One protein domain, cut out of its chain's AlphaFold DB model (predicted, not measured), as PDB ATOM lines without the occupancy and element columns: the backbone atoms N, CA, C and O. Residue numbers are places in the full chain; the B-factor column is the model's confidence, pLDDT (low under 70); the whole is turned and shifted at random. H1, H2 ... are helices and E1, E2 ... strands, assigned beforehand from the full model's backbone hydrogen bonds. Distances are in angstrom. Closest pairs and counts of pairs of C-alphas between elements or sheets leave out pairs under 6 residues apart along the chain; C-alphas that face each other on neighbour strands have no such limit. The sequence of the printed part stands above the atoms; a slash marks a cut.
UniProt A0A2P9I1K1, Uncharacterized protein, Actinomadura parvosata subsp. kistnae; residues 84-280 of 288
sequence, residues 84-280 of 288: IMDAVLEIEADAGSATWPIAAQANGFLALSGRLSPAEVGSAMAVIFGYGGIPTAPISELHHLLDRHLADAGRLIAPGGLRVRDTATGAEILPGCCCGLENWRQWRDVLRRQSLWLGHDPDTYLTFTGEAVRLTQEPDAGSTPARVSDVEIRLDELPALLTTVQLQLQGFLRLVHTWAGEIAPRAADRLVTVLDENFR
ATOM      1  N   ILE A  84     263.104 275.347 392.935       97.44
ATOM      2  CA  ILE A  84     263.032 276.196 394.123       97.44
ATOM      3  C   ILE A  84     262.019 275.566 395.067       97.44
ATOM      4  O   ILE A  84     260.885 275.305 394.673       97.44
ATOM      5  N   MET A  85     262.425 275.359 396.316       98.31
ATOM      6  CA  MET A  85     261.564 274.872 397.386       98.31
ATOM      7  C   MET A  85     261.490 275.944 398.475       98.31
ATOM      8  O   MET A  85     262.515 276.328 399.035       98.31
ATOM      9  N   ASP A  86     260.284 276.436 398.751       97.88
ATOM     10  CA  ASP A  86     260.012 277.416 399.806       97.88
ATOM     11  C   ASP A  86     259.119 276.776 400.875       97.88
ATOM     12  O   ASP A  86     258.142 276.107 400.535       97.88
ATOM     13  N   ALA A  87     259.377 277.055 402.155       98.06
ATOM     14  CA  ALA A  87     258.318 276.954 403.154       98.06
ATOM     15  C   ALA A  87     257.377 278.151 402.993       98.06
ATOM     16  O   ALA A  87     257.829 279.297 402.924       98.06
ATOM     17  N   VAL A  88     256.077 277.890 402.928       97.38
ATOM     18  CA  VAL A  88     255.043 278.910 402.745       97.38
ATOM     19  C   VAL A  88     253.961 278.782 403.809       97.38
ATOM     20  O   VAL A  88     253.676 277.678 404.271       97.38
ATOM     21  N   LEU A  89     253.338 279.907 404.151       95.25
ATOM     22  CA  LEU A  89     252.013 279.923 404.762       95.25
ATOM     23  C   LEU A  89     250.978 280.289 403.708       95.25
ATOM     24  O   LEU A  89     251.227 281.159 402.872       95.25
ATOM     25  N   GLU A  90     249.819 279.657 403.786       92.56
ATOM     26  CA  GLU A  90     248.615 280.126 403.108       92.56
ATOM     27  C   GLU A  90     248.040 281.308 403.895       92.56
ATOM     28  O   GLU A  90     247.813 281.199 405.101       92.56
ATOM     29  N   ILE A  91     247.879 282.465 403.252       88.50
ATOM     30  CA  ILE A  91     247.411 283.687 403.902       88.50
ATOM     31  C   ILE A  91     246.027 284.061 403.381       88.50
ATOM     32  O   ILE A  91     245.881 284.435 402.224       88.50
ATOM     33  N   GLU A  92     245.048 284.060 404.283       76.50
ATOM     34  CA  GLU A  92     243.727 284.674 404.107       76.50
ATOM     35  C   GLU A  92     243.519 285.750 405.190       76.50
ATOM     36  O   GLU A  92     242.665 285.641 406.068       76.50
ATOM     37  N   ALA A  93     244.373 286.779 405.198       65.50
ATOM     38  CA  ALA A  93     244.406 287.766 406.279       65.50
ATOM     39  C   ALA A  93     243.808 289.122 405.860       65.50
ATOM     40  O   ALA A  93     244.406 289.867 405.078       65.50
ATOM     41  N   ASP A  94     242.659 289.476 406.444       64.69
ATOM     42  CA  ASP A  94     242.120 290.840 406.404       64.69
ATOM     43  C   ASP A  94     242.759 291.711 407.501       64.69
ATOM     44  O   ASP A  94     242.847 291.333 408.670       64.69
ATOM     45  N   ALA A  95     243.181 292.919 407.127       59.88
ATOM     46  CA  ALA A  95     243.755 293.895 408.047       59.88
ATOM     47  C   ALA A  95     242.730 294.453 409.050       59.88
ATOM     48  O   ALA A  95     243.129 295.039 410.055       59.88
ATOM     49  N   GLY A  96     241.426 294.270 408.805       60.19
ATOM     50  CA  GLY A  96     240.356 294.723 409.696       60.19
ATOM     51  C   GLY A  96     240.260 293.998 411.048       60.19
ATOM     52  O   GLY A  96     239.669 294.553 411.972       60.19
ATOM     53  N   SER A  97     240.824 292.791 411.189       62.09
ATOM     54  CA  SER A  97     240.672 291.948 412.394       62.09
ATOM     55  C   SER A  97     241.944 291.779 413.237       62.09
ATOM     56  O   SER A  97     241.864 291.367 414.397       62.09
ATOM     57  N   ALA A  98     243.122 292.100 412.693       72.62
ATOM     58  CA  ALA A  98     244.395 291.870 413.367       72.62
ATOM     59  C   ALA A  98     244.658 292.871 414.509       72.62
ATOM     60  O   ALA A  98     244.432 294.073 414.389       72.62
ATOM     61  N   THR A  99     245.207 292.386 415.627       84.56
ATOM     62  CA  THR A  99     245.543 293.231 416.794       84.56
ATOM     63  C   THR A  99     246.844 294.031 416.601       84.56
ATOM     64  O   THR A  99     247.161 294.912 417.398       84.56
ATOM     65  N   TRP A 100     247.594 293.747 415.536       89.94
ATOM     66  CA  TRP A 100     248.863 294.371 415.159       89.94
ATOM     67  C   TRP A 100     248.883 294.689 413.654       89.94
ATOM     68  O   TRP A 100     248.070 294.135 412.912       89.94
ATOM     69  N   PRO A 101     249.806 295.539 413.163       89.19
ATOM     70  CA  PRO A 101     249.927 295.816 411.734       89.19
ATOM     71  C   PRO A 101     250.228 294.547 410.927       89.19
ATOM     72  O   PRO A 101     251.167 293.814 411.247       89.19
ATOM     73  N   ILE A 102     249.464 294.327 409.858       90.38
ATOM     74  CA  ILE A 102     249.691 293.261 408.876       90.38
ATOM     75  C   ILE A 102     249.830 293.848 407.465       90.38
ATOM     76  O   ILE A 102     249.473 295.005 407.231       90.38
ATOM     77  N   ALA A 103     250.359 293.073 406.517       88.12
ATOM     78  CA  ALA A 103     250.429 293.489 405.120       88.12
ATOM     79  C   ALA A 103     249.019 293.647 404.527       88.12
ATOM     80  O   ALA A 103     248.124 292.845 404.794       88.12
ATOM     81  N   ALA A 104     248.818 294.685 403.712       72.00
ATOM     82  CA  ALA A 104     247.527 294.952 403.092       72.00
ATOM     83  C   ALA A 104     247.189 293.869 402.053       72.00
ATOM     84  O   ALA A 104     247.823 293.817 401.001       72.00
ATOM     85  N   GLN A 105     246.173 293.050 402.351       61.28
ATOM     86  CA  GLN A 105     245.579 292.055 401.447       61.28
ATOM     87  C   GLN A 105     246.607 291.108 400.806       61.28
ATOM     88  O   GLN A 105     246.771 291.055 399.588       61.28
ATOM     89  N   ALA A 106     247.277 290.318 401.646       61.22
ATOM     90  CA  ALA A 106     247.933 289.102 401.184       61.22
ATOM     91  C   ALA A 106     246.870 287.997 401.039       61.22
ATOM     92  O   ALA A 106     246.272 287.601 402.035       61.22
ATOM     93  N   ASN A 107     246.642 287.536 399.806       71.81
ATOM     94  CA  ASN A 107     245.900 286.312 399.507       71.81
ATOM     95  C   ASN A 107     246.840 285.321 398.793       71.81
ATOM     96  O   ASN A 107     247.642 285.741 397.950       71.81
ATOM     97  N   GLY A 108     246.758 284.033 399.124       87.50
ATOM     98  CA  GLY A 108     247.637 282.977 398.618       87.50
ATOM     99  C   GLY A 108     248.907 282.783 399.458       87.50
ATOM    100  O   GLY A 108     248.923 283.023 400.662       87.50
ATOM    101  N   PHE A 109     249.993 282.313 398.834       91.75
ATOM    102  CA  PHE A 109     251.136 281.739 399.560       91.75
ATOM    103  C   PHE A 109     252.296 282.712 399.841       91.75
ATOM    104  O   PHE A 109     253.048 283.098 398.935       91.75
ATOM    105  N   LEU A 110     252.518 283.014 401.124       95.06
ATOM    106  CA  LEU A 110     253.620 283.834 401.637       95.06
ATOM    107  C   LEU A 110     254.844 282.971 401.981       95.06
ATOM    108  O   LEU A 110     254.784 282.120 402.864       95.06
ATOM    109  N   ALA A 111     255.980 283.217 401.321       96.88
ATOM    110  CA  ALA A 111     257.216 282.465 401.552       96.88
ATOM    111  C   ALA A 111     257.945 282.903 402.835       96.88
ATOM    112  O   ALA A 111     258.499 284.006 402.914       96.88
ATOM    113  N   LEU A 112     258.004 282.002 403.819       97.94
ATOM    114  CA  LEU A 112     258.656 282.231 405.103       97.94
ATOM    115  C   LEU A 112     260.173 282.301 404.933       97.94
ATOM    116  O   LEU A 112     260.847 281.296 404.725       97.94
ATOM    117  N   SER A 113     260.716 283.516 405.008       97.94
ATOM    118  CA  SER A 113     262.128 283.787 404.741       97.94
ATOM    119  C   SER A 113     262.660 284.952 405.566       97.94
ATOM    120  O   SER A 113     261.909 285.811 406.019       97.94
ATOM    121  N   GLY A 114     263.986 285.057 405.687       97.88
ATOM    122  CA  GLY A 114     264.660 286.211 406.302       97.88
ATOM    123  C   GLY A 114     264.599 287.510 405.483       97.88
ATOM    124  O   GLY A 114     265.508 288.328 405.594       97.88
ATOM    125  N   ARG A 115     263.588 287.674 404.618       97.00
ATOM    126  CA  ARG A 115     263.384 288.826 403.718       97.00
ATOM    127  C   ARG A 115     262.002 289.480 403.858       97.00
ATOM    128  O   ARG A 115     261.732 290.435 403.140       97.00
ATOM    129  N   LEU A 116     261.149 288.959 404.741       96.69
ATOM    130  CA  LEU A 116     259.819 289.505 405.016       96.69
ATOM    131  C   LEU A 116     259.923 290.909 405.627       96.69
ATOM    132  O   LEU A 116     260.794 291.178 406.458       96.69
ATOM    133  N   SER A 117     259.007 291.796 405.255       95.62
ATOM    134  CA  SER A 117     258.779 293.056 405.966       95.62
ATOM    135  C   SER A 117     258.094 292.813 407.323       95.62
ATOM    136  O   SER A 117     257.430 291.788 407.504       95.62
ATOM    137  N   PRO A 118     258.165 293.760 408.283       96.00
ATOM    138  CA  PRO A 118     257.470 293.629 409.568       96.00
ATOM    139  C   PRO A 118     255.953 293.414 409.433       96.00
ATOM    140  O   PRO A 118     255.354 292.719 410.250       96.00
ATOM    141  N   ALA A 119     255.334 293.966 408.385       93.50
ATOM    142  CA  ALA A 119     253.913 293.788 408.101       93.50
ATOM    143  C   ALA A 119     253.595 292.366 407.597       93.50
ATOM    144  O   ALA A 119     252.600 291.782 408.012       93.50
ATOM    145  N   GLU A 120     254.451 291.773 406.759       94.75
ATOM    146  CA  GLU A 120     254.298 290.375 406.320       94.75
ATOM    147  C   GLU A 120     254.574 289.380 407.458       94.75
ATOM    148  O   GLU A 120     253.899 288.357 407.549       94.75
ATOM    149  N   VAL A 121     255.503 289.691 408.374       96.56
ATOM    150  CA  VAL A 121     255.655 288.938 409.634       96.56
ATOM    151  C   VAL A 121     254.365 289.025 410.454       96.56
ATOM    152  O   VAL A 121     253.866 288.000 410.909       96.56
ATOM    153  N   GLY A 122     253.768 290.216 410.567       94.62
ATOM    154  CA  GLY A 122     252.452 290.401 411.180       94.62
ATOM    155  C   GLY A 122     251.355 289.543 410.537       94.62
ATOM    156  O   GLY A 122     250.589 288.912 411.265       94.62
ATOM    157  N   SER A 123     251.298 289.466 409.202       93.62
ATOM    158  CA  SER A 123     250.363 288.595 408.467       93.62
ATOM    159  C   SER A 123     250.591 287.114 408.782       93.62
ATOM    160  O   SER A 123     249.639 286.410 409.112       93.62
ATOM    161  N   ALA A 124     251.845 286.649 408.739       94.94
ATOM    162  CA  ALA A 124     252.201 285.271 409.077       94.94
ATOM    163  C   ALA A 124     251.770 284.910 410.508       94.94
ATOM    164  O   ALA A 124     251.173 283.860 410.738       94.94
ATOM    165  N   MET A 125     252.012 285.807 411.469       94.69
ATOM    166  CA  MET A 125     251.611 285.583 412.854       94.69
ATOM    167  C   MET A 125     250.094 285.631 413.052       94.69
ATOM    168  O   MET A 125     249.576 284.854 413.850       94.69
ATOM    169  N   ALA A 126     249.374 286.491 412.323       92.31
ATOM    170  CA  ALA A 126     247.912 286.544 412.374       92.31
ATOM    171  C   ALA A 126     247.287 285.224 411.893       92.31
ATOM    172  O   ALA A 126     246.371 284.720 412.538       92.31
ATOM    173  N   VAL A 127     247.836 284.624 410.833       92.25
ATOM    174  CA  VAL A 127     247.406 283.309 410.330       92.25
ATOM    175  C   VAL A 127     247.719 282.190 411.318       92.25
ATOM    176  O   VAL A 127     246.822 281.423 411.648       92.25
ATOM    177  N   ILE A 128     248.949 282.110 411.844       93.56
ATOM    178  CA  ILE A 128     249.328 281.066 412.816       93.56
ATOM    179  C   ILE A 128     248.425 281.121 414.062       93.56
ATOM    180  O   ILE A 128     247.961 280.086 414.540       93.56
ATOM    181  N   PHE A 129     248.144 282.321 414.580       92.38
ATOM    182  CA  PHE A 129     247.278 282.489 415.749       92.38
ATOM    183  C   PHE A 129     245.808 282.217 415.418       92.38
ATOM    184  O   PHE A 129     245.153 281.495 416.165       92.38
ATOM    185  N   GLY A 130     245.300 282.734 414.296       90.06
ATOM    186  CA  GLY A 130     243.920 282.516 413.860       90.06
ATOM    187  C   GLY A 130     243.607 281.040 413.611       90.06
ATOM    188  O   GLY A 130     242.614 280.534 414.125       90.06
ATOM    189  N   TYR A 131     244.494 280.329 412.909       88.44
ATOM    190  CA  TYR A 131     244.340 278.903 412.609       88.44
ATOM    191  C   TYR A 131     244.413 278.024 413.869       88.44
ATOM    192  O   TYR A 131     243.659 277.063 414.000       88.44
ATOM    193  N   GLY A 132     245.255 278.390 414.843       86.12
ATOM    194  CA  GLY A 132     245.278 277.757 416.166       86.12
ATOM    195  C   GLY A 132     244.140 278.182 417.109       86.12
ATOM    196  O   GLY A 132     244.079 277.695 418.236       86.12
ATOM    197  N   GLY A 133     243.262 279.111 416.710       88.50
ATOM    198  CA  GLY A 133     242.230 279.681 417.586       88.50
ATOM    199  C   GLY A 133     242.789 280.454 418.789       88.50
ATOM    200  O   GLY A 133     242.122 280.573 419.818       88.50
ATOM    201  N   ILE A 134     244.026 280.951 418.696       90.25
ATOM    202  CA  ILE A 134     244.756 281.595 419.792       90.25
ATOM    203  C   ILE A 134     244.328 283.064 419.903       90.25
ATOM    204  O   ILE A 134     244.545 283.832 418.961       90.25
ATOM    205  N   PRO A 135     243.790 283.517 421.052       89.38
ATOM    206  CA  PRO A 135     243.474 284.925 421.243       89.38
ATOM    207  C   PRO A 135     244.733 285.796 421.150       89.38
ATOM    208  O   PRO A 135     245.743 285.536 421.804       89.38
ATOM    209  N   THR A 136     244.657 286.864 420.361       87.00
ATOM    210  CA  THR A 136     245.755 287.820 420.129       87.00
ATOM    211  C   THR A 136     245.677 289.061 421.025       87.00
ATOM    212  O   THR A 136     246.615 289.860 421.069       87.00
ATOM    213  N   ALA A 137     244.568 289.232 421.752       87.62
ATOM    214  CA  ALA A 137     244.294 290.374 422.615       87.62
ATOM    215  C   ALA A 137     244.022 289.935 424.072       87.62
ATOM    216  O   ALA A 137     243.296 288.962 424.280       87.62
ATOM    217  N   PRO A 138     244.532 290.671 425.083       90.00
ATOM    218  CA  PRO A 138     245.435 291.818 424.963       90.00
ATOM    219  C   PRO A 138     246.879 291.383 424.645       90.00
ATOM    220  O   PRO A 138     247.407 290.463 425.265       90.00
ATOM    221  N   ILE A 139     247.562 292.097 423.737       89.88
ATOM    222  CA  ILE A 139     248.940 291.770 423.296       89.88
ATOM    223  C   ILE A 139     249.933 291.672 424.471       89.88
ATOM    224  O   ILE A 139     250.864 290.870 424.444       89.88
ATOM    225  N   SER A 140     249.720 292.435 425.547       88.94
ATOM    226  CA  SER A 140     250.538 292.371 426.767       88.94
ATOM    227  C   SER A 140     250.572 290.988 427.435       88.94
ATOM    228  O   SER A 140     251.520 290.696 428.166       88.94
ATOM    229  N   GLU A 141     249.568 290.143 427.185       91.31
ATOM    230  CA  GLU A 141     249.423 288.794 427.746       91.31
ATOM    231  C   GLU A 141     249.656 287.679 426.713       91.31
ATOM    232  O   GLU A 141     249.465 286.509 427.034       91.31
ATOM    233  N   LEU A 142     250.136 288.005 425.503       91.50
ATOM    234  CA  LEU A 142     250.303 287.051 424.394       91.50
ATOM    235  C   LEU A 142     251.083 285.780 424.785       91.50
ATOM    236  O   LEU A 142     250.744 284.687 424.348       91.50
ATOM    237  N   HIS A 143     252.084 285.913 425.659       90.38
ATOM    238  CA  HIS A 143     252.843 284.795 426.227       90.38
ATOM    239  C   HIS A 143     251.971 283.833 427.057       90.38
ATOM    240  O   HIS A 143     252.016 282.629 426.831       90.38
ATOM    241  N   HIS A 144     251.120 284.345 427.953       91.81
ATOM    242  CA  HIS A 144     250.183 283.528 428.734       91.81
ATOM    243  C   HIS A 144     249.073 282.909 427.873       91.81
ATOM    244  O   HIS A 144     248.640 281.791 428.146       91.81
ATOM    245  N   LEU A 145     248.612 283.623 426.840       91.69
ATOM    246  CA  LEU A 145     247.615 283.117 425.891       91.69
ATOM    247  C   LEU A 145     248.190 281.958 425.057       91.69
ATOM    248  O   LEU A 145     247.531 280.931 424.902       91.69
ATOM    249  N   LEU A 146     249.443 282.090 424.615       90.50
ATOM    250  CA  LEU A 146     250.184 281.046 423.909       90.50
ATOM    251  C   LEU A 146     250.467 279.829 424.805       90.50
ATOM    252  O   LEU A 146     250.216 278.701 424.392       90.50
ATOM    253  N   ASP A 147     250.926 280.040 426.043       91.31
ATOM    254  CA  ASP A 147     251.178 278.952 426.996       91.31
ATOM    255  C   ASP A 147     249.895 278.184 427.358       91.31
ATOM    256  O   ASP A 147     249.929 276.957 427.454       91.31
ATOM    257  N   ARG A 148     248.752 278.876 427.502       91.75
ATOM    258  CA  ARG A 148     247.444 278.225 427.686       91.75
ATOM    259  C   ARG A 148     247.077 277.374 426.473       91.75
ATOM    260  O   ARG A 148     246.782 276.198 426.639       91.75
ATOM    261  N   HIS A 149     247.146 277.940 425.267       90.12
ATOM    262  CA  HIS A 149     246.839 277.194 424.048       90.12
ATOM    263  C   HIS A 149     247.713 275.937 423.906       90.12
ATOM    264  O   HIS A 149     247.200 274.873 423.582       90.12
ATOM    265  N   LEU A 150     249.014 276.019 424.203       90.81
ATOM    266  CA  LEU A 150     249.903 274.853 424.157       90.81
ATOM    267  C   LEU A 150     249.578 273.802 425.226       90.81
ATOM    268  O   LEU A 150     249.780 272.617 424.973       90.81
ATOM    269  N   ALA A 151     249.074 274.204 426.395       91.06
ATOM    270  CA  ALA A 151     248.602 273.268 427.413       91.06
ATOM    271  C   ALA A 151     247.315 272.536 426.984       91.06
ATOM    272  O   ALA A 151     247.158 271.360 427.311       91.06
ATOM    273  N   ASP A 152     246.435 273.209 426.236       89.69
ATOM    274  CA  ASP A 152     245.142 272.670 425.795       89.69
ATOM    275  C   ASP A 152     245.251 271.852 424.487       89.69
ATOM    276  O   ASP A 152     244.731 270.740 424.398       89.69
ATOM    277  N   ALA A 153     245.943 272.379 423.469       87.31
ATOM    278  CA  ALA A 153     246.058 271.796 422.123       87.31
ATOM    279  C   ALA A 153     247.344 270.974 421.899       87.31
ATOM    280  O   ALA A 153     247.457 270.233 420.920       87.31
ATOM    281  N   GLY A 154     248.343 271.101 422.776       87.69
ATOM    282  CA  GLY A 154     249.595 270.336 422.744       87.69
ATOM    283  C   GLY A 154     250.609 270.733 421.661       87.69
ATOM    284  O   GLY A 154     251.798 270.469 421.843       87.69
ATOM    285  N   ARG A 155     250.186 271.358 420.552       88.75
ATOM    286  CA  ARG A 155     251.083 271.900 419.517       88.75
ATOM    287  C   ARG A 155     250.474 273.057 418.724       88.75
ATOM    288  O   ARG A 155     249.259 273.130 418.587       88.75
ATOM    289  N   LEU A 156     251.332 273.876 418.115       92.06
ATOM    290  CA  LEU A 156     250.951 274.728 416.985       92.06
ATOM    291  C   LEU A 156     250.875 273.914 415.689       92.06
ATOM    292  O   LEU A 156     251.679 273.008 415.461       92.06
ATOM    293  N   ILE A 157     249.942 274.313 414.831       91.50
ATOM    294  CA  ILE A 157     249.789 273.891 413.434       91.50
ATOM    295  C   ILE A 157     249.559 275.145 412.582       91.50
ATOM    296  O   ILE A 157     249.078 276.152 413.110       91.50
ATOM    297  N   ALA A 158     249.925 275.128 411.300       93.75
ATOM    298  CA  ALA A 158     249.707 276.280 410.419       93.75
ATOM    299  C   ALA A 158     249.475 275.873 408.952       93.75
ATOM    300  O   ALA A 158     250.163 274.974 408.464       93.75
ATOM    301  N   PRO A 159     248.557 276.545 408.231       93.94
ATOM    302  CA  PRO A 159     248.224 276.210 406.852       93.94
ATOM    303  C   PRO A 159     249.350 276.644 405.907       93.94
ATOM    304  O   PRO A 159     250.096 277.583 406.192       93.94
ATOM    305  N   GLY A 160     249.485 275.963 404.773       93.38
ATOM    306  CA  GLY A 160     250.680 276.022 403.930       93.38
ATOM    307  C   GLY A 160     251.516 274.753 404.075       93.38
ATOM    308  O   GLY A 160     250.960 273.674 404.222       93.38
ATOM    309  N   GLY A 161     252.843 274.856 403.988       96.00
ATOM    310  CA  GLY A 161     253.729 273.691 403.900       96.00
ATOM    311  C   GLY A 161     254.930 273.969 403.002       96.00
ATOM    312  O   GLY A 161     255.485 275.070 403.041       96.00
ATOM    313  N   LEU A 162     255.340 272.994 402.181       97.62
ATOM    314  CA  LEU A 162     256.379 273.200 401.164       97.62
ATOM    315  C   LEU A 162     255.780 273.402 399.777       97.62
ATOM    316  O   LEU A 162     255.030 272.567 399.282       97.62
ATOM    317  N   ARG A 163     256.184 274.500 399.140       96.81
ATOM    318  CA  ARG A 163     255.874 274.825 397.751       96.81
ATOM    319  C   ARG A 163     257.093 274.556 396.882       96.81
ATOM    320  O   ARG A 163     258.190 275.012 397.216       96.81
ATOM    321  N   VAL A 164     256.903 273.876 395.755       97.75
ATOM    322  CA  VAL A 164     257.976 273.552 394.804       97.75
ATOM    323  C   VAL A 164     257.711 274.238 393.471       97.75
ATOM    324  O   VAL A 164     256.600 274.181 392.960       97.75
ATOM    325  N   ARG A 165     258.727 274.872 392.886       96.56
ATOM    326  CA  ARG A 165     258.653 275.522 391.572       96.56
ATOM    327  C   ARG A 165     259.779 275.062 390.665       96.56
ATOM    328  O   ARG A 165     260.928 275.049 391.098       96.56
ATOM    329  N   ASP A 166     259.469 274.798 389.401       95.88
ATOM    330  CA  ASP A 166     260.463 274.669 388.335       95.88
ATOM    331  C   ASP A 166     260.525 275.971 387.523       95.88
ATOM    332  O   ASP A 166     259.586 276.342 386.817       95.88
ATOM    333  N   THR A 167     261.660 276.672 387.584       94.38
ATOM    334  CA  THR A 167     261.846 277.934 386.855       94.38
ATOM    335  C   THR A 167     261.960 277.782 385.334       94.38
ATOM    336  O   THR A 167     261.889 278.791 384.634       94.38
ATOM    337  N   ALA A 168     262.200 276.578 384.800       91.69
ATOM    338  CA  ALA A 168     262.307 276.353 383.356       91.69
ATOM    339  C   ALA A 168     260.942 276.134 382.690       91.69
ATOM    340  O   ALA A 168     260.718 276.655 381.595       91.69
ATOM    341  N   THR A 169     260.040 275.387 383.330       91.06
ATOM    342  CA  THR A 169     258.665 275.175 382.840       91.06
ATOM    343  C   THR A 169     257.674 276.217 383.359       91.06
ATOM    344  O   THR A 169     256.674 276.486 382.693       91.06
ATOM    345  N   GLY A 170     257.950 276.818 384.519       91.50
ATOM    346  CA  GLY A 170     257.001 277.650 385.256       91.50
ATOM    347  C   GLY A 170     255.956 276.847 386.037       91.50
ATOM    348  O   GLY A 170     254.989 277.441 386.503       91.50
ATOM    349  N   ALA A 171     256.121 275.524 386.160       94.00
ATOM    350  CA  ALA A 171     255.246 274.681 386.967       94.00
ATOM    351  C   ALA A 171     255.452 274.935 388.470       94.00
ATOM    352  O   ALA A 171     256.571 275.177 388.932       94.00
ATOM    353  N   GLU A 172     254.360 274.857 389.228       94.31
ATOM    354  CA  GLU A 172     254.321 275.088 390.672       94.31
ATOM    355  C   GLU A 172     253.444 274.021 391.335       94.31
ATOM    356  O   GLU A 172     252.308 273.808 390.919       94.31
ATOM    357  N   ILE A 173     253.993 273.352 392.349       95.81
ATOM    358  CA  ILE A 173     253.292 272.441 393.253       95.81
ATOM    359  C   ILE A 173     253.062 273.208 394.552       95.81
ATOM    360  O   ILE A 173     254.022 273.600 395.226       95.81
ATOM    361  N   LEU A 174     251.798 273.445 394.878       94.38
ATOM    362  CA  LEU A 174     251.358 274.104 396.104       94.38
ATOM    363  C   LEU A 174     251.222 273.078 397.248       94.38
ATOM    364  O   LEU A 174     251.032 271.893 396.968       94.38
ATOM    365  N   PRO A 175     251.320 273.484 398.525       93.25
ATOM    366  CA  PRO A 175     250.955 272.612 399.639       93.25
ATOM    367  C   PRO A 175     249.471 272.236 399.570       93.25
ATOM    368  O   PRO A 175     248.645 273.099 399.282       93.25
ATOM    369  N   GLY A 176     249.137 270.978 399.862       90.56
ATOM    370  CA  GLY A 176     247.750 270.545 400.014       90.56
ATOM    371  C   GLY A 176     247.218 270.747 401.434       90.56
ATOM    372  O   GLY A 176     247.967 270.778 402.416       90.56
ATOM    373  N   CYS A 177     245.897 270.843 401.551       87.69
ATOM    374  CA  CYS A 177     245.205 271.037 402.816       87.69
ATOM    375  C   CYS A 177     245.513 269.913 403.823       87.69
ATOM    376  O   CYS A 177     245.755 268.756 403.463       87.69
ATOM    377  N   CYS A 178     245.512 270.268 405.109       87.88
ATOM    378  CA  CYS A 178     245.849 269.399 406.244       87.88
ATOM    379  C   CYS A 178     247.310 268.879 406.306       87.88
ATOM    380  O   CYS A 178     247.660 268.254 407.307       87.88
ATOM    381  N   CYS A 179     248.179 269.164 405.325       87.25
ATOM    382  CA  CYS A 179     249.622 268.879 405.382       87.25
ATOM    383  C   CYS A 179     250.422 270.172 405.633       87.25
ATOM    384  O   CYS A 179     251.113 270.685 404.752       87.25
ATOM    385  N   GLY A 180     250.262 270.716 406.844       92.31
ATOM    386  CA  GLY A 180     250.683 272.064 407.225       92.31
ATOM    387  C   GLY A 180     252.193 272.291 407.328       92.31
ATOM    388  O   GLY A 180     253.029 271.418 407.071       92.31
ATOM    389  N   LEU A 181     252.570 273.491 407.777       95.69
ATOM    390  CA  LEU A 181     253.974 273.860 407.972       95.69
ATOM    391  C   LEU A 181     254.698 272.884 408.909       95.69
ATOM    392  O   LEU A 181     255.849 272.546 408.654       95.69
ATOM    393  N   GLU A 182     254.042 272.370 409.949       94.94
ATOM    394  CA  GLU A 182     254.595 271.379 410.881       94.94
ATOM    395  C   GLU A 182     255.060 270.067 410.213       94.94
ATOM    396  O   GLU A 182     255.925 269.367 410.754       94.94
ATOM    397  N   ASN A 183     254.555 269.751 409.015       95.06
ATOM    398  CA  ASN A 183     254.902 268.552 408.254       95.06
ATOM    399  C   ASN A 183     256.164 268.707 407.390       95.06
ATOM    400  O   ASN A 183     256.662 267.699 406.886       95.06
ATOM    401  N   TRP A 184     256.741 269.910 407.237       96.94
ATOM    402  CA  TRP A 184     257.801 270.185 406.246       96.94
ATOM    403  C   TRP A 184     258.993 269.212 406.278       96.94
ATOM    404  O   TRP A 184     259.570 268.881 405.244       96.94
ATOM    405  N   ARG A 185     259.349 268.700 407.463       96.19
ATOM    406  CA  ARG A 185     260.453 267.742 407.648       96.19
ATOM    407  C   ARG A 185     260.187 266.340 407.103       96.19
ATOM    408  O   ARG A 185     261.149 265.595 406.928       96.19
ATOM    409  N   GLN A 186     258.933 265.965 406.857       95.50
ATOM    410  CA  GLN A 186     258.559 264.649 406.319       95.50
ATOM    411  C   GLN A 186     259.055 264.464 404.874       95.50
ATOM    412  O   GLN A 186     259.299 263.344 404.441       95.50
ATOM    413  N   TRP A 187     259.356 265.554 404.160       96.88
ATOM    414  CA  TRP A 187     260.008 265.521 402.844       96.88
ATOM    415  C   TRP A 187     261.370 264.820 402.823       96.88
ATOM    416  O   TRP A 187     261.809 264.361 401.772       96.88
ATOM    417  N   ARG A 188     262.030 264.665 403.974       95.62
ATOM    418  CA  ARG A 188     263.201 263.792 404.107       95.62
ATOM    419  C   ARG A 188     262.902 262.342 403.734       95.62
ATOM    420  O   ARG A 188     263.778 261.669 403.201       95.62
ATOM    421  N   ASP A 189     261.716 261.835 404.039       95.50
ATOM    422  CA  ASP A 189     261.419 260.406 403.914       95.50
ATOM    423  C   ASP A 189     261.317 259.984 402.428       95.50
ATOM    424  O   ASP A 189     261.583 258.836 402.067       95.50
ATOM    425  N   VAL A 190     261.154 260.965 401.529       96.44
ATOM    426  CA  VAL A 190     261.334 260.837 400.072       96.44
ATOM    427  C   VAL A 190     262.766 260.411 399.693       96.44
ATOM    428  O   VAL A 190     262.939 259.613 398.773       96.44
ATOM    429  N   LEU A 191     263.801 260.837 400.434       95.56
ATOM    430  CA  LEU A 191     265.194 260.378 400.239       95.56
ATOM    431  C   LEU A 191     265.339 258.873 400.520       95.56
ATOM    432  O   LEU A 191     266.154 258.190 399.903       95.56
ATOM    433  N   ARG A 192     264.503 258.344 401.422       93.88
ATOM    434  CA  ARG A 192     264.400 256.916 401.762       93.88
ATOM    435  C   ARG A 192     263.440 256.159 400.836       93.88
ATOM    436  O   ARG A 192     263.170 254.984 401.070       93.88
ATOM    437  N   ARG A 193     262.952 256.822 399.781       94.88
ATOM    438  CA  ARG A 193     261.952 256.336 398.817       94.88
ATOM    439  C   ARG A 193     260.617 255.939 399.456       94.88
ATOM    440  O   ARG A 193     259.936 255.045 398.959       94.88
ATOM    441  N   GLN A 194     260.259 256.581 400.564       94.94
ATOM    442  CA  GLN A 194     258.979 256.376 401.239       94.94
ATOM    443  C   GLN A 194     257.914 257.291 400.623       94.94
ATOM    444  O   GLN A 194     258.235 258.356 400.089       94.94
ATOM    445  N   SER A 195     256.651 256.867 400.676       89.19
ATOM    446  CA  SER A 195     255.522 257.719 400.314       89.19
ATOM    447  C   SER A 195     255.403 258.888 401.296       89.19
ATOM    448  O   SER A 195     255.726 258.776 402.480       89.19
ATOM    449  N   LEU A 196     254.942 260.026 400.784       93.12
ATOM    450  CA  LEU A 196     254.665 261.231 401.552       93.12
ATOM    451  C   LEU A 196     253.224 261.635 401.265       93.12
ATOM    452  O   LEU A 196     252.840 261.755 400.103       93.12
ATOM    453  N   TRP A 197     252.438 261.847 402.314       91.94
ATOM    454  CA  TRP A 197     251.108 262.418 402.168       91.94
ATOM    455  C   TRP A 197     251.225 263.934 401.982       91.94
ATOM    456  O   TRP A 197     251.852 264.618 402.792       91.94
ATOM    457  N   LEU A 198     250.649 264.445 400.895       93.06
ATOM    458  CA  LEU A 198     250.798 265.836 400.448       93.06
ATOM    459  C   LEU A 198     249.548 266.694 400.710       93.06
ATOM    460  O   LEU A 198     249.466 267.814 400.216       93.06
ATOM    461  N   GLY A 199     248.612 266.184 401.514       92.00
ATOM    462  CA  GLY A 199     247.302 266.783 401.770       92.00
ATOM    463  C   GLY A 199     246.178 266.066 401.020       92.00
ATOM    464  O   GLY A 199     246.410 265.032 400.390       92.00
ATOM    465  N   HIS A 200     244.952 266.583 401.127       87.38
ATOM    466  CA  HIS A 200     243.798 266.064 400.372       87.38
ATOM    467  C   HIS A 200     243.462 266.879 399.121       87.38
ATOM    468  O   HIS A 200     242.972 266.307 398.157       87.38
ATOM    469  N   ASP A 201     243.698 268.189 399.147       86.56
ATOM    470  CA  ASP A 201     243.287 269.118 398.094       86.56
ATOM    471  C   ASP A 201     244.294 270.284 398.015       86.56
ATOM    472  O   ASP A 201     244.610 270.846 399.069       86.56
ATOM    473  N   PRO A 202     244.843 270.635 396.837       88.50
ATOM    474  CA  PRO A 202     244.707 269.923 395.563       88.50
ATOM    475  C   PRO A 202     245.317 268.511 395.594       88.50
ATOM    476  O   PRO A 202     246.388 268.284 396.169       88.50
ATOM    477  N   ASP A 203     244.645 267.568 394.929       90.75
ATOM    478  CA  ASP A 203     245.101 266.187 394.719       90.75
ATOM    479  C   ASP A 203     246.540 266.179 394.168       90.75
ATOM    480  O   ASP A 203     246.803 266.630 393.050       90.75
ATOM    481  N   THR A 204     247.495 265.696 394.969       94.50
ATOM    482  CA  THR A 204     248.926 265.748 394.637       94.50
ATOM    483  C   THR A 204     249.584 264.387 394.805       94.50
ATOM    484  O   THR A 204     249.678 263.845 395.907       94.50
ATOM    485  N   TYR A 205     250.104 263.854 393.702       94.56
ATOM    486  CA  TYR A 205     250.698 262.526 393.622       94.56
ATOM    487  C   TYR A 205     252.224 262.593 393.564       94.56
ATOM    488  O   TYR A 205     252.805 263.417 392.857       94.56
ATOM    489  N   LEU A 206     252.873 261.672 394.280       96.44
ATOM    490  CA  LEU A 206     254.323 261.511 394.323       96.44
ATOM    491  C   LEU A 206     254.706 260.165 393.699       96.44
ATOM    492  O   LEU A 206     254.290 259.116 394.180       96.44
ATOM    493  N   THR A 207     255.520 260.182 392.640       97.25
ATOM    494  CA  THR A 207     255.986 258.969 391.941       97.25
ATOM    495  C   THR A 207     257.502 258.985 391.767       97.25
ATOM    496  O   THR A 207     258.065 259.955 391.273       97.25
ATOM    497  N   PHE A 208     258.192 257.899 392.122       97.06
ATOM    498  CA  PHE A 208     259.647 257.812 391.958       97.06
ATOM    499  C   PHE A 208     260.063 257.428 390.529       97.06
ATOM    500  O   PHE A 208     259.844 256.302 390.081       97.06
ATOM    501  N   THR A 209     260.753 258.333 389.838       94.25
ATOM    502  CA  THR A 209     261.241 258.184 388.459       94.25
ATOM    503  C   THR A 209     262.746 257.886 388.445       94.25
ATOM    504  O   THR A 209     263.601 258.728 388.174       94.25
ATOM    505  N   GLY A 210     263.109 256.643 388.774       93.50
ATOM    506  CA  GLY A 210     264.515 256.229 388.871       93.50
ATOM    507  C   GLY A 210     265.231 256.933 390.029       93.50
ATOM    508  O   GLY A 210     264.944 256.641 391.188       93.50
ATOM    509  N   GLU A 211     266.153 257.846 389.720       95.62
ATOM    510  CA  GLU A 211     266.892 258.685 390.685       95.62
ATOM    511  C   GLU A 211     266.223 260.050 390.955       95.62
ATOM    512  O   GLU A 211     266.818 260.933 391.571       95.62
ATOM    513  N   ALA A 212     264.998 260.245 390.475       96.75
ATOM    514  CA  ALA A 212     264.202 261.431 390.730       96.75
ATOM    515  C   ALA A 212     262.869 261.076 391.405       96.75
ATOM    516  O   ALA A 212     262.487 259.905 391.525       96.75
ATOM    517  N   VAL A 213     262.176 262.110 391.860       97.50
ATOM    518  CA  VAL A 213     260.791 262.064 392.312       97.50
ATOM    519  C   VAL A 213     259.985 263.066 391.495       97.50
ATOM    520  O   VAL A 213     260.362 264.230 391.368       97.50
ATOM    521  N   ARG A 214     258.881 262.605 390.921       97.12
ATOM    522  CA  ARG A 214     257.934 263.413 390.166       97.12
ATOM    523  C   ARG A 214     256.732 263.729 391.043       97.12
ATOM    524  O   ARG A 214     256.169 262.830 391.669       97.12
ATOM    525  N   LEU A 215     256.373 265.003 391.072       97.31
ATOM    526  CA  LEU A 215     255.189 265.541 391.716       97.31
ATOM    527  C   LEU A 215     254.217 265.963 390.623       97.31
ATOM    528  O   LEU A 215     254.583 266.763 389.759       97.31
ATOM    529  N   THR A 216     253.000 265.443 390.675       96.44
ATOM    530  CA  THR A 216     251.925 265.788 389.744       96.44
ATOM    531  C   THR A 216     250.730 266.249 390.571       96.44
ATOM    532  O   THR A 216     250.234 265.490 391.398       96.44
ATOM    533  N   GLN A 217     250.312 267.498 390.384       95.19
ATOM    534  CA  GLN A 217     249.227 268.143 391.121       95.19
ATOM    535  C   GLN A 217     248.077 268.445 390.165       95.19
ATOM    536  O   GLN A 217     248.262 269.155 389.172       95.19
ATOM    537  N   GLU A 218     246.904 267.893 390.456       92.00
ATOM    538  CA  GLU A 218     245.680 268.198 389.723       92.00
ATOM    539  C   GLU A 218     245.241 269.651 389.991       92.00
ATOM    540  O   GLU A 218     245.539 270.214 391.049       92.00
ATOM    541  N   PRO A 219     244.569 270.307 389.031       82.38
ATOM    542  CA  PRO A 219     244.085 271.665 389.224       82.38
ATOM    543  C   PRO A 219     242.961 271.709 390.262       82.38
ATOM    544  O   PRO A 219     241.978 270.979 390.143       82.38
ATOM    545  N   ASP A 220     243.070 272.650 391.200       72.00
ATOM    546  CA  ASP A 220     242.008 273.010 392.147       72.00
ATOM    547  C   ASP A 220     240.658 273.261 391.434       72.00
ATOM    548  O   ASP A 220     240.608 273.780 390.306       72.00
ATOM    549  N   ALA A 221     239.562 272.901 392.111       62.56
ATOM    550  CA  ALA A 221     238.171 272.866 391.658       62.56
ATOM    551  C   ALA A 221     237.544 274.267 391.450       62.56
ATOM    552  O   ALA A 221     236.474 274.606 391.956       62.56
ATOM    553  N   GLY A 222     238.204 275.072 390.623       62.78
ATOM    554  CA  GLY A 222     237.876 276.462 390.300       62.78
ATOM    555  C   GLY A 222     238.928 277.130 389.404       62.78
ATOM    556  O   GLY A 222     238.636 278.116 388.721       62.78
ATOM    557  N   SER A 223     240.135 276.557 389.334       62.88
ATOM    558  CA  SER A 223     241.234 277.039 388.501       62.88
ATOM    559  C   SER A 223     240.876 277.041 387.010       62.88
ATOM    560  O   SER A 223     240.584 276.006 386.408       62.88
ATOM    561  N   THR A 224     240.940 278.217 386.374       57.31
ATOM    562  CA  THR A 224     240.703 278.379 384.930       57.31
ATOM    563  C   THR A 224     241.859 279.131 384.250       57.31
ATOM    564  O   THR A 224     242.153 280.268 384.614       57.31
ATOM    565  N   PRO A 225     242.524 278.545 383.230       65.31
ATOM    566  CA  PRO A 225     242.341 277.188 382.713       65.31
ATOM    567  C   PRO A 225     242.824 276.124 383.709       65.31
ATOM    568  O   PRO A 225     243.922 276.243 384.245       65.31
ATOM    569  N   ALA A 226     242.046 275.054 383.870       73.50
ATOM    570  CA  ALA A 226     242.463 273.873 384.614       73.50
ATOM    571  C   ALA A 226     243.726 273.284 383.962       73.50
ATOM    572  O   ALA A 226     243.726 272.942 382.773       73.50
ATOM    573  N   ARG A 227     244.824 273.229 384.717       75.62
ATOM    574  CA  ARG A 227     246.118 272.697 384.284       75.62
ATOM    575  C   ARG A 227     246.715 271.859 385.400       75.62
ATOM    576  O   ARG A 227     246.887 272.361 386.501       75.62
ATOM    577  N   VAL A 228     247.077 270.629 385.063       87.19
ATOM    578  CA  VAL A 228     247.928 269.789 385.905       87.19
ATOM    579  C   VAL A 228     249.305 270.446 386.003       87.19
ATOM    580  O   VAL A 228     249.916 270.747 384.970       87.19
ATOM    581  N   SER A 229     249.782 270.669 387.223       93.19
ATOM    582  CA  SER A 229     251.165 271.065 387.492       93.19
ATOM    583  C   SER A 229     252.036 269.823 387.623       93.19
ATOM    584  O   SER A 229     251.636 268.835 388.235       93.19
ATOM    585  N   ASP A 230     253.242 269.866 387.063       95.50
ATOM    586  CA  ASP A 230     254.153 268.725 387.055       95.50
ATOM    587  C   ASP A 230     255.599 269.184 387.250       95.50
ATOM    588  O   ASP A 230     256.091 270.030 386.501       95.50
ATOM    589  N   VAL A 231     256.269 268.646 388.270       96.81
ATOM    590  CA  VAL A 231     257.651 268.993 388.633       96.81
ATOM    591  C   VAL A 231     258.428 267.723 388.965       96.81
ATOM    592  O   VAL A 231     257.999 266.922 389.791       96.81
ATOM    593  N   GLU A 232     259.607 267.550 388.366       97.00
ATOM    594  CA  GLU A 232     260.554 266.497 388.742       97.00
ATOM    595  C   GLU A 232     261.691 267.086 389.591       97.00
ATOM    596  O   GLU A 232     262.334 268.058 389.198       97.00
ATOM    597  N   ILE A 233     261.943 266.489 390.758       97.25
ATOM    598  CA  ILE A 233     263.049 266.826 391.657       97.25
ATOM    599  C   ILE A 233     264.049 265.674 391.649       97.25
ATOM    600  O   ILE A 233     263.696 264.512 391.863       97.25
ATOM    601  N   ARG A 234     265.325 265.984 391.452       96.69
ATOM    602  CA  ARG A 234     266.414 265.014 391.576       96.69
ATOM    603  C   ARG A 234     266.645 264.641 393.045       96.69
ATOM    604  O   ARG A 234     266.725 265.520 393.902       96.69
ATOM    605  N   LEU A 235     266.778 263.348 393.359       96.62
ATOM    606  CA  LEU A 235     266.947 262.904 394.753       96.62
ATOM    607  C   LEU A 235     268.271 263.386 395.373       96.62
ATOM    608  O   LEU A 235     268.341 263.552 396.586       96.62
ATOM    609  N   ASP A 236     269.291 263.664 394.556       96.19
ATOM    610  CA  ASP A 236     270.563 264.264 394.971       96.19
ATOM    611  C   ASP A 236     270.500 265.794 395.174       96.19
ATOM    612  O   ASP A 236     271.341 266.353 395.878       96.19
ATOM    613  N   GLU A 237     269.476 266.477 394.648       96.75
ATOM    614  CA  GLU A 237     269.234 267.913 394.877       96.75
ATOM    615  C   GLU A 237     268.387 268.174 396.137       96.75
ATOM    616  O   GLU A 237     268.569 269.186 396.820       96.75
ATOM    617  N   LEU A 238     267.485 267.248 396.481       97.31
ATOM    618  CA  LEU A 238     266.541 267.382 397.596       97.31
ATOM    619  C   LEU A 238     267.190 267.734 398.960       97.31
ATOM    620  O   LEU A 238     266.635 268.591 399.656       97.31
ATOM    621  N   PRO A 239     268.370 267.207 399.356       97.94
ATOM    622  CA  PRO A 239     269.031 267.626 400.594       97.94
ATOM    623  C   PRO A 239     269.413 269.117 400.610       97.94
ATOM    624  O   PRO A 239     269.279 269.788 401.637       97.94
ATOM    625  N   ALA A 240     269.849 269.667 399.471       97.50
ATOM    626  CA  ALA A 240     270.207 271.080 399.346       97.50
ATOM    627  C   ALA A 240     268.965 271.989 399.357       97.50
ATOM    628  O   ALA A 240     268.992 273.072 399.953       97.50
ATOM    629  N   LEU A 241     267.857 271.525 398.767       98.31
ATOM    630  CA  LEU A 241     266.557 272.198 398.827       98.31
ATOM    631  C   LEU A 241     266.035 272.274 400.270       98.31
ATOM    632  O   LEU A 241     265.754 273.366 400.759       98.31
ATOM    633  N   LEU A 242     266.011 271.152 401.000       98.44
ATOM    634  CA  LEU A 242     265.563 271.111 402.401       98.44
ATOM    635  C   LEU A 242     266.474 271.914 403.343       98.44
ATOM    636  O   LEU A 242     265.987 272.586 404.253       98.44
ATOM    637  N   THR A 243     267.786 271.921 403.093       98.19
ATOM    638  CA  THR A 243     268.729 272.799 403.809       98.19
ATOM    639  C   THR A 243     268.418 274.276 403.545       98.19
ATOM    640  O   THR A 243     268.433 275.094 404.466       98.19
ATOM    641  N   THR A 244     268.082 274.632 402.302       98.25
ATOM    642  CA  THR A 244     267.696 276.004 401.938       98.25
ATOM    643  C   THR A 244     266.403 276.416 402.639       98.25
ATOM    644  O   THR A 244     266.366 277.491 403.237       98.25
ATOM    645  N   VAL A 245     265.383 275.551 402.649       98.62
ATOM    646  CA  VAL A 245     264.135 275.742 403.407       98.62
ATOM    647  C   VAL A 245     264.423 276.013 404.887       98.62
ATOM    648  O   VAL A 245     263.936 277.005 405.431       98.62
ATOM    649  N   GLN A 246     265.265 275.191 405.527       98.62
ATOM    650  CA  GLN A 246     265.632 275.377 406.933       98.62
ATOM    651  C   GLN A 246     266.268 276.753 407.180       98.62
ATOM    652  O   GLN A 246     265.879 277.457 408.112       98.62
ATOM    653  N   LEU A 247     267.199 277.176 406.319       98.56
ATOM    654  CA  LEU A 247     267.853 278.484 406.414       98.56
ATOM    655  C   LEU A 247     266.867 279.654 406.234       98.56
ATOM    656  O   LEU A 247     267.017 280.683 406.902       98.56
ATOM    657  N   GLN A 248     265.852 279.513 405.371       98.69
ATOM    658  CA  GLN A 248     264.798 280.525 405.218       98.69
ATOM    659  C   GLN A 248     263.904 280.604 406.462       98.69
ATOM    660  O   GLN A 248     263.689 281.707 406.971       98.69
ATOM    661  N   LEU A 249     263.484 279.463 407.020       98.75
ATOM    662  CA  LEU A 249     262.708 279.388 408.266       98.75
ATOM    663  C   LEU A 249     263.476 279.955 409.472       98.75
ATOM    664  O   LEU A 249     262.922 280.713 410.266       98.75
ATOM    665  N   GLN A 250     264.778 279.685 409.578       98.75
ATOM    666  CA  GLN A 250     265.649 280.325 410.572       98.75
ATOM    667  C   GLN A 250     265.755 281.842 410.359       98.75
ATOM    668  O   GLN A 250     265.880 282.601 411.320       98.75
ATOM    669  N   GLY A 251     265.717 282.296 409.104       98.69
ATOM    670  CA  GLY A 251     265.598 283.710 408.754       98.69
ATOM    671  C   GLY A 251     264.296 284.326 409.256       98.69
ATOM    672  O   GLY A 251     264.337 285.382 409.885       98.69
ATOM    673  N   PHE A 252     263.171 283.644 409.042       98.69
ATOM    674  CA  PHE A 252     261.862 284.053 409.543       98.69
ATOM    675  C   PHE A 252     261.836 284.154 411.077       98.69
ATOM    676  O   PHE A 252     261.433 285.193 411.589       98.69
ATOM    677  N   LEU A 253     262.364 283.169 411.819       98.62
ATOM    678  CA  LEU A 253     262.426 283.236 413.291       98.62
ATOM    679  C   LEU A 253     263.167 284.475 413.821       98.62
ATOM    680  O   LEU A 253     262.733 285.076 414.802       98.62
ATOM    681  N   ARG A 254     264.256 284.904 413.165       98.69
ATOM    682  CA  ARG A 254     264.972 286.142 413.542       98.69
ATOM    683  C   ARG A 254     264.134 287.401 413.298       98.69
ATOM    684  O   ARG A 254     264.215 288.352 414.077       98.69
ATOM    685  N   LEU A 255     263.320 287.411 412.243       98.69
ATOM    686  CA  LEU A 255     262.387 288.507 411.979       98.69
ATOM    687  C   LEU A 255     261.217 288.506 412.972       98.69
ATOM    688  O   LEU A 255     260.872 289.575 413.468       98.69
ATOM    689  N   VAL A 256     260.678 287.336 413.335       98.38
ATOM    690  CA  VAL A 256     259.659 287.204 414.393       98.38
ATOM    691  C   VAL A 256     260.186 287.722 415.729       98.38
ATOM    692  O   VAL A 256     259.476 288.470 416.394       98.38
ATOM    693  N   HIS A 257     261.431 287.397 416.103       98.44
ATOM    694  CA  HIS A 257     262.060 287.929 417.319       98.44
ATOM    695  C   HIS A 257     262.076 289.459 417.336       98.44
ATOM    696  O   HIS A 257     261.623 290.080 418.295       98.44
ATOM    697  N   THR A 258     262.541 290.054 416.233       98.25
ATOM    698  CA  THR A 258     262.656 291.510 416.068       98.25
ATOM    699  C   THR A 258     261.281 292.180 416.145       98.25
ATOM    700  O   THR A 258     261.074 293.079 416.952       98.25
ATOM    701  N   TRP A 259     260.319 291.684 415.362       97.94
ATOM    702  CA  TRP A 259     258.938 292.174 415.307       97.94
ATOM    703  C   TRP A 259     258.222 292.065 416.663       97.94
ATOM    704  O   TRP A 259     257.625 293.030 417.141       97.94
ATOM    705  N   ALA A 260     258.332 290.916 417.335       96.50
ATOM    706  CA  ALA A 260     257.726 290.714 418.648       96.50
ATOM    707  C   ALA A 260     258.417 291.562 419.728       96.50
ATOM    708  O   ALA A 260     257.758 292.009 420.663       96.50
ATOM    709  N   GLY A 261     259.717 291.837 419.583       97.06
ATOM    710  CA  GLY A 261     260.459 292.764 420.435       97.06
ATOM    711  C   GLY A 261     259.939 294.204 420.378       97.06
ATOM    712  O   GLY A 261     260.060 294.923 421.368       97.06
ATOM    713  N   GLU A 262     259.320 294.616 419.267       95.00
ATOM    714  CA  GLU A 262     258.698 295.938 419.116       95.00
ATOM    715  C   GLU A 262     257.270 295.979 419.682       95.00
ATOM    716  O   GLU A 262     256.939 296.894 420.440       95.00
ATOM    717  N   ILE A 263     256.419 294.998 419.347       93.31
ATOM    718  CA  ILE A 263     254.981 295.051 419.688       93.31
ATOM    719  C   ILE A 263     254.601 294.335 420.992       93.31
ATOM    720  O   ILE A 263     253.619 294.699 421.638       93.31
ATOM    721  N   ALA A 264     255.356 293.308 421.386       93.25
ATOM    722  CA  ALA A 264     255.039 292.412 422.496       93.25
ATOM    723  C   ALA A 264     256.314 291.952 423.239       93.25
ATOM    724  O   ALA A 264     256.560 290.746 423.329       93.25
ATOM    725  N   PRO A 265     257.130 292.862 423.820       94.62
ATOM    726  CA  PRO A 265     258.488 292.528 424.271       94.62
ATOM    727  C   PRO A 265     258.566 291.354 425.261       94.62
ATOM    728  O   PRO A 265     259.517 290.581 425.242       94.62
ATOM    729  N   ARG A 266     257.539 291.181 426.107       93.56
ATOM    730  CA  ARG A 266     257.436 290.074 427.081       93.56
ATOM    731  C   ARG A 266     257.209 288.696 426.448       93.56
ATOM    732  O   ARG A 266     257.409 287.693 427.118       93.56
ATOM    733  N   ALA A 267     256.751 288.650 425.200       93.56
ATOM    734  CA  ALA A 267     256.454 287.425 424.469       93.56
ATOM    735  C   ALA A 267     257.515 287.076 423.414       93.56
ATOM    736  O   ALA A 267     257.480 285.962 422.909       93.56
ATOM    737  N   ALA A 268     258.449 287.980 423.088       96.12
ATOM    738  CA  ALA A 268     259.358 287.831 421.948       96.12
ATOM    739  C   ALA A 268     260.193 286.538 421.978       96.12
ATOM    740  O   ALA A 268     260.132 285.749 421.035       96.12
ATOM    741  N   ASP A 269     260.906 286.280 423.078       96.62
ATOM    742  CA  ASP A 269     261.708 285.057 423.229       96.62
ATOM    743  C   ASP A 269     260.818 283.806 423.237       96.62
ATOM    744  O   ASP A 269     261.088 282.842 422.522       96.62
ATOM    745  N   ARG A 270     259.704 283.843 423.988       95.00
ATOM    746  CA  ARG A 270     258.781 282.704 424.108       95.00
ATOM    747  C   ARG A 270     258.150 282.343 422.767       95.00
ATOM    748  O   ARG A 270     258.042 281.162 422.459       95.00
ATOM    749  N   LEU A 271     257.774 283.334 421.963       95.56
ATOM    750  CA  LEU A 271     257.180 283.132 420.647       95.56
ATOM    751  C   LEU A 271     258.152 282.424 419.700       95.56
ATOM    752  O   LEU A 271     257.772 281.456 419.046       95.56
ATOM    753  N   VAL A 272     259.416 282.857 419.672       98.00
ATOM    754  CA  VAL A 272     260.467 282.206 418.874       98.00
ATOM    755  C   VAL A 272     260.702 280.774 419.343       98.00
ATOM    756  O   VAL A 272     260.736 279.877 418.505       98.00
ATOM    757  N   THR A 273     260.813 280.545 420.657       96.81
ATOM    758  CA  THR A 273     260.953 279.198 421.231       96.81
ATOM    759  C   THR A 273     259.805 278.290 420.805       96.81
ATOM    760  O   THR A 273     260.045 277.203 420.295       96.81
ATOM    761  N   VAL A 274     258.559 278.747 420.942       95.88
ATOM    762  CA  VAL A 274     257.374 277.954 420.598       95.88
ATOM    763  C   VAL A 274     257.320 277.631 419.103       95.88
ATOM    764  O   VAL A 274     257.066 276.483 418.744       95.88
ATOM    765  N   LEU A 275     257.570 278.605 418.225       97.25
ATOM    766  CA  LEU A 275     257.593 278.372 416.776       97.25
ATOM    767  C   LEU A 275     258.706 277.389 416.382       97.25
ATOM    768  O   LEU A 275     258.484 276.503 415.559       97.25
ATOM    769  N   ASP A 276     259.885 277.518 416.996       97.81
ATOM    770  CA  ASP A 276     261.012 276.618 416.769       97.81
ATOM    771  C   ASP A 276     260.734 275.191 417.260       97.81
ATOM    772  O   ASP A 276     261.024 274.239 416.544       97.81
ATOM    773  N   GLU A 277     260.132 275.023 418.437       95.56
ATOM    774  CA  GLU A 277     259.774 273.716 419.004       95.56
ATOM    775  C   GLU A 277     258.706 272.999 418.162       95.56
ATOM    776  O   GLU A 277     258.847 271.812 417.851       95.56
ATOM    777  N   ASN A 278     257.655 273.720 417.756       95.25
ATOM    778  CA  ASN A 278     256.496 273.140 417.073       95.25
ATOM    779  C   ASN A 278     256.765 272.848 415.595       95.25
ATOM    780  O   ASN A 278     256.526 271.732 415.136       95.25
ATOM    781  N   PHE A 279     257.345 273.804 414.864       96.56
ATOM    782  CA  PHE A 279     257.748 273.597 413.468       96.56
ATOM    783  C   PHE A 279     259.150 272.982 413.347       96.56
ATOM    784  O   PHE A 279     259.635 272.743 412.241       96.56
ATOM    785  N   ARG A 280     259.809 272.687 414.479       96.25
ATOM    786  CA  ARG A 280     261.127 272.041 414.571       96.25
ATOM    787  C   ARG A 280     262.149 272.749 413.683       96.25
ATOM    788  O   ARG A 280     262.749 272.110 412.828       96.25
TER     789      ARG A 280
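Overview. This is residues 84 to 280 of the 288 residues of an uncharacterized protein of Actinomadura parvosata subsp. kistnae (UniProt A0A2P9I1K1). What shape does the chain make? A strongly twisted wall, the sheet E2 E1 E3, has the long helix H4 and the crossing helix H1 over one face; the small sheet E4 E5 E6 lies at one end of the longest axis, H2 and H5 toward the other. What is it built of? The printed part has 197 residues with five named helices and six named strands, in the order E1 E2 H1 H2 E3 H3 E4 E5 E6 H4 H5; the class is mixed and both sheets are antiparallel. It is compact, with a radius of gyration of the C-alphas of 17.4 A and spans of 54 by 36 by 31 A.

Along the chain. Where are the strands? E1 is residues 84 to 93, 25.1 A long from C-alpha 84 at (263.032, 276.196, 394.123), E2 106 to 111, E3 160 to 166, E4 204 to 209, E5 212 to 217 and E6 229 to 234. Where are the helices? H4, residues 238 to 263, measures 37.2 A; H1 is 118 to 131, H2 139 to 153, H3 181 to 192, and H5, 268 to 278, ends at C-alpha (256.496, 273.140, 417.073).

Arrangement. How do the strands pair? E1, bending by 55 degrees at residue 87, has N 89 and O 110 of E2 at 2.9 A and N 86 and O 163 of E3 at 3.0 A, within hydrogen-bond range. E4 E5 E6 is a meander, each strand the antiparallel neighbour of the one before, with N 207 and O 214 at 2.9 A and N 215 and O 231 at 2.8 A. What is on the first sheet? H1, H3 and H4 on one face make two layers, helices over a sheet; the closest C-alphas to E1 are Val 245 of H4 to Asp 86, 5.7 A, and Ser 123 of H1 to Ala 93, 6.4 A. E2, H1 H2, E3 is a split strand-helix-strand unit, two strands of one sheet joined through helices with E1 between them in the sheet, its crossover right-handed. How do the helices meet? The hub H4 touches H1, H3 and H5; it forms a helical hairpin with H5, a shallow tilt of 28 degrees, the C-alphas of Ala 260 and Ala 268 closest at 4.7 A. H2 only just touches H5, with 3 pairs of C-alphas within 8 A, the closest His 143 and Arg 270 at 6.6 A. Are the helix backbones complete? Every O i to N i+4 pair is within hydrogen-bond range in H1, H4 and H5, but 9 of 11 in H2 and 0 of 8 in H3, where 7 of 9 O i to N i+3 pairs are.

Size, cuts and confidence. How large is it? The two C-alphas farthest apart, of Ser 140 and Gly 210, are 54.2 A apart, and the printed part has no cut. Which links are long, and where is confidence low? E1 to E2, E3 to H3, H3 to E4 and E5 to E6 are long; pLDDT is under 70 at residues 93 to 97, 105 to 106 and 221 to 225.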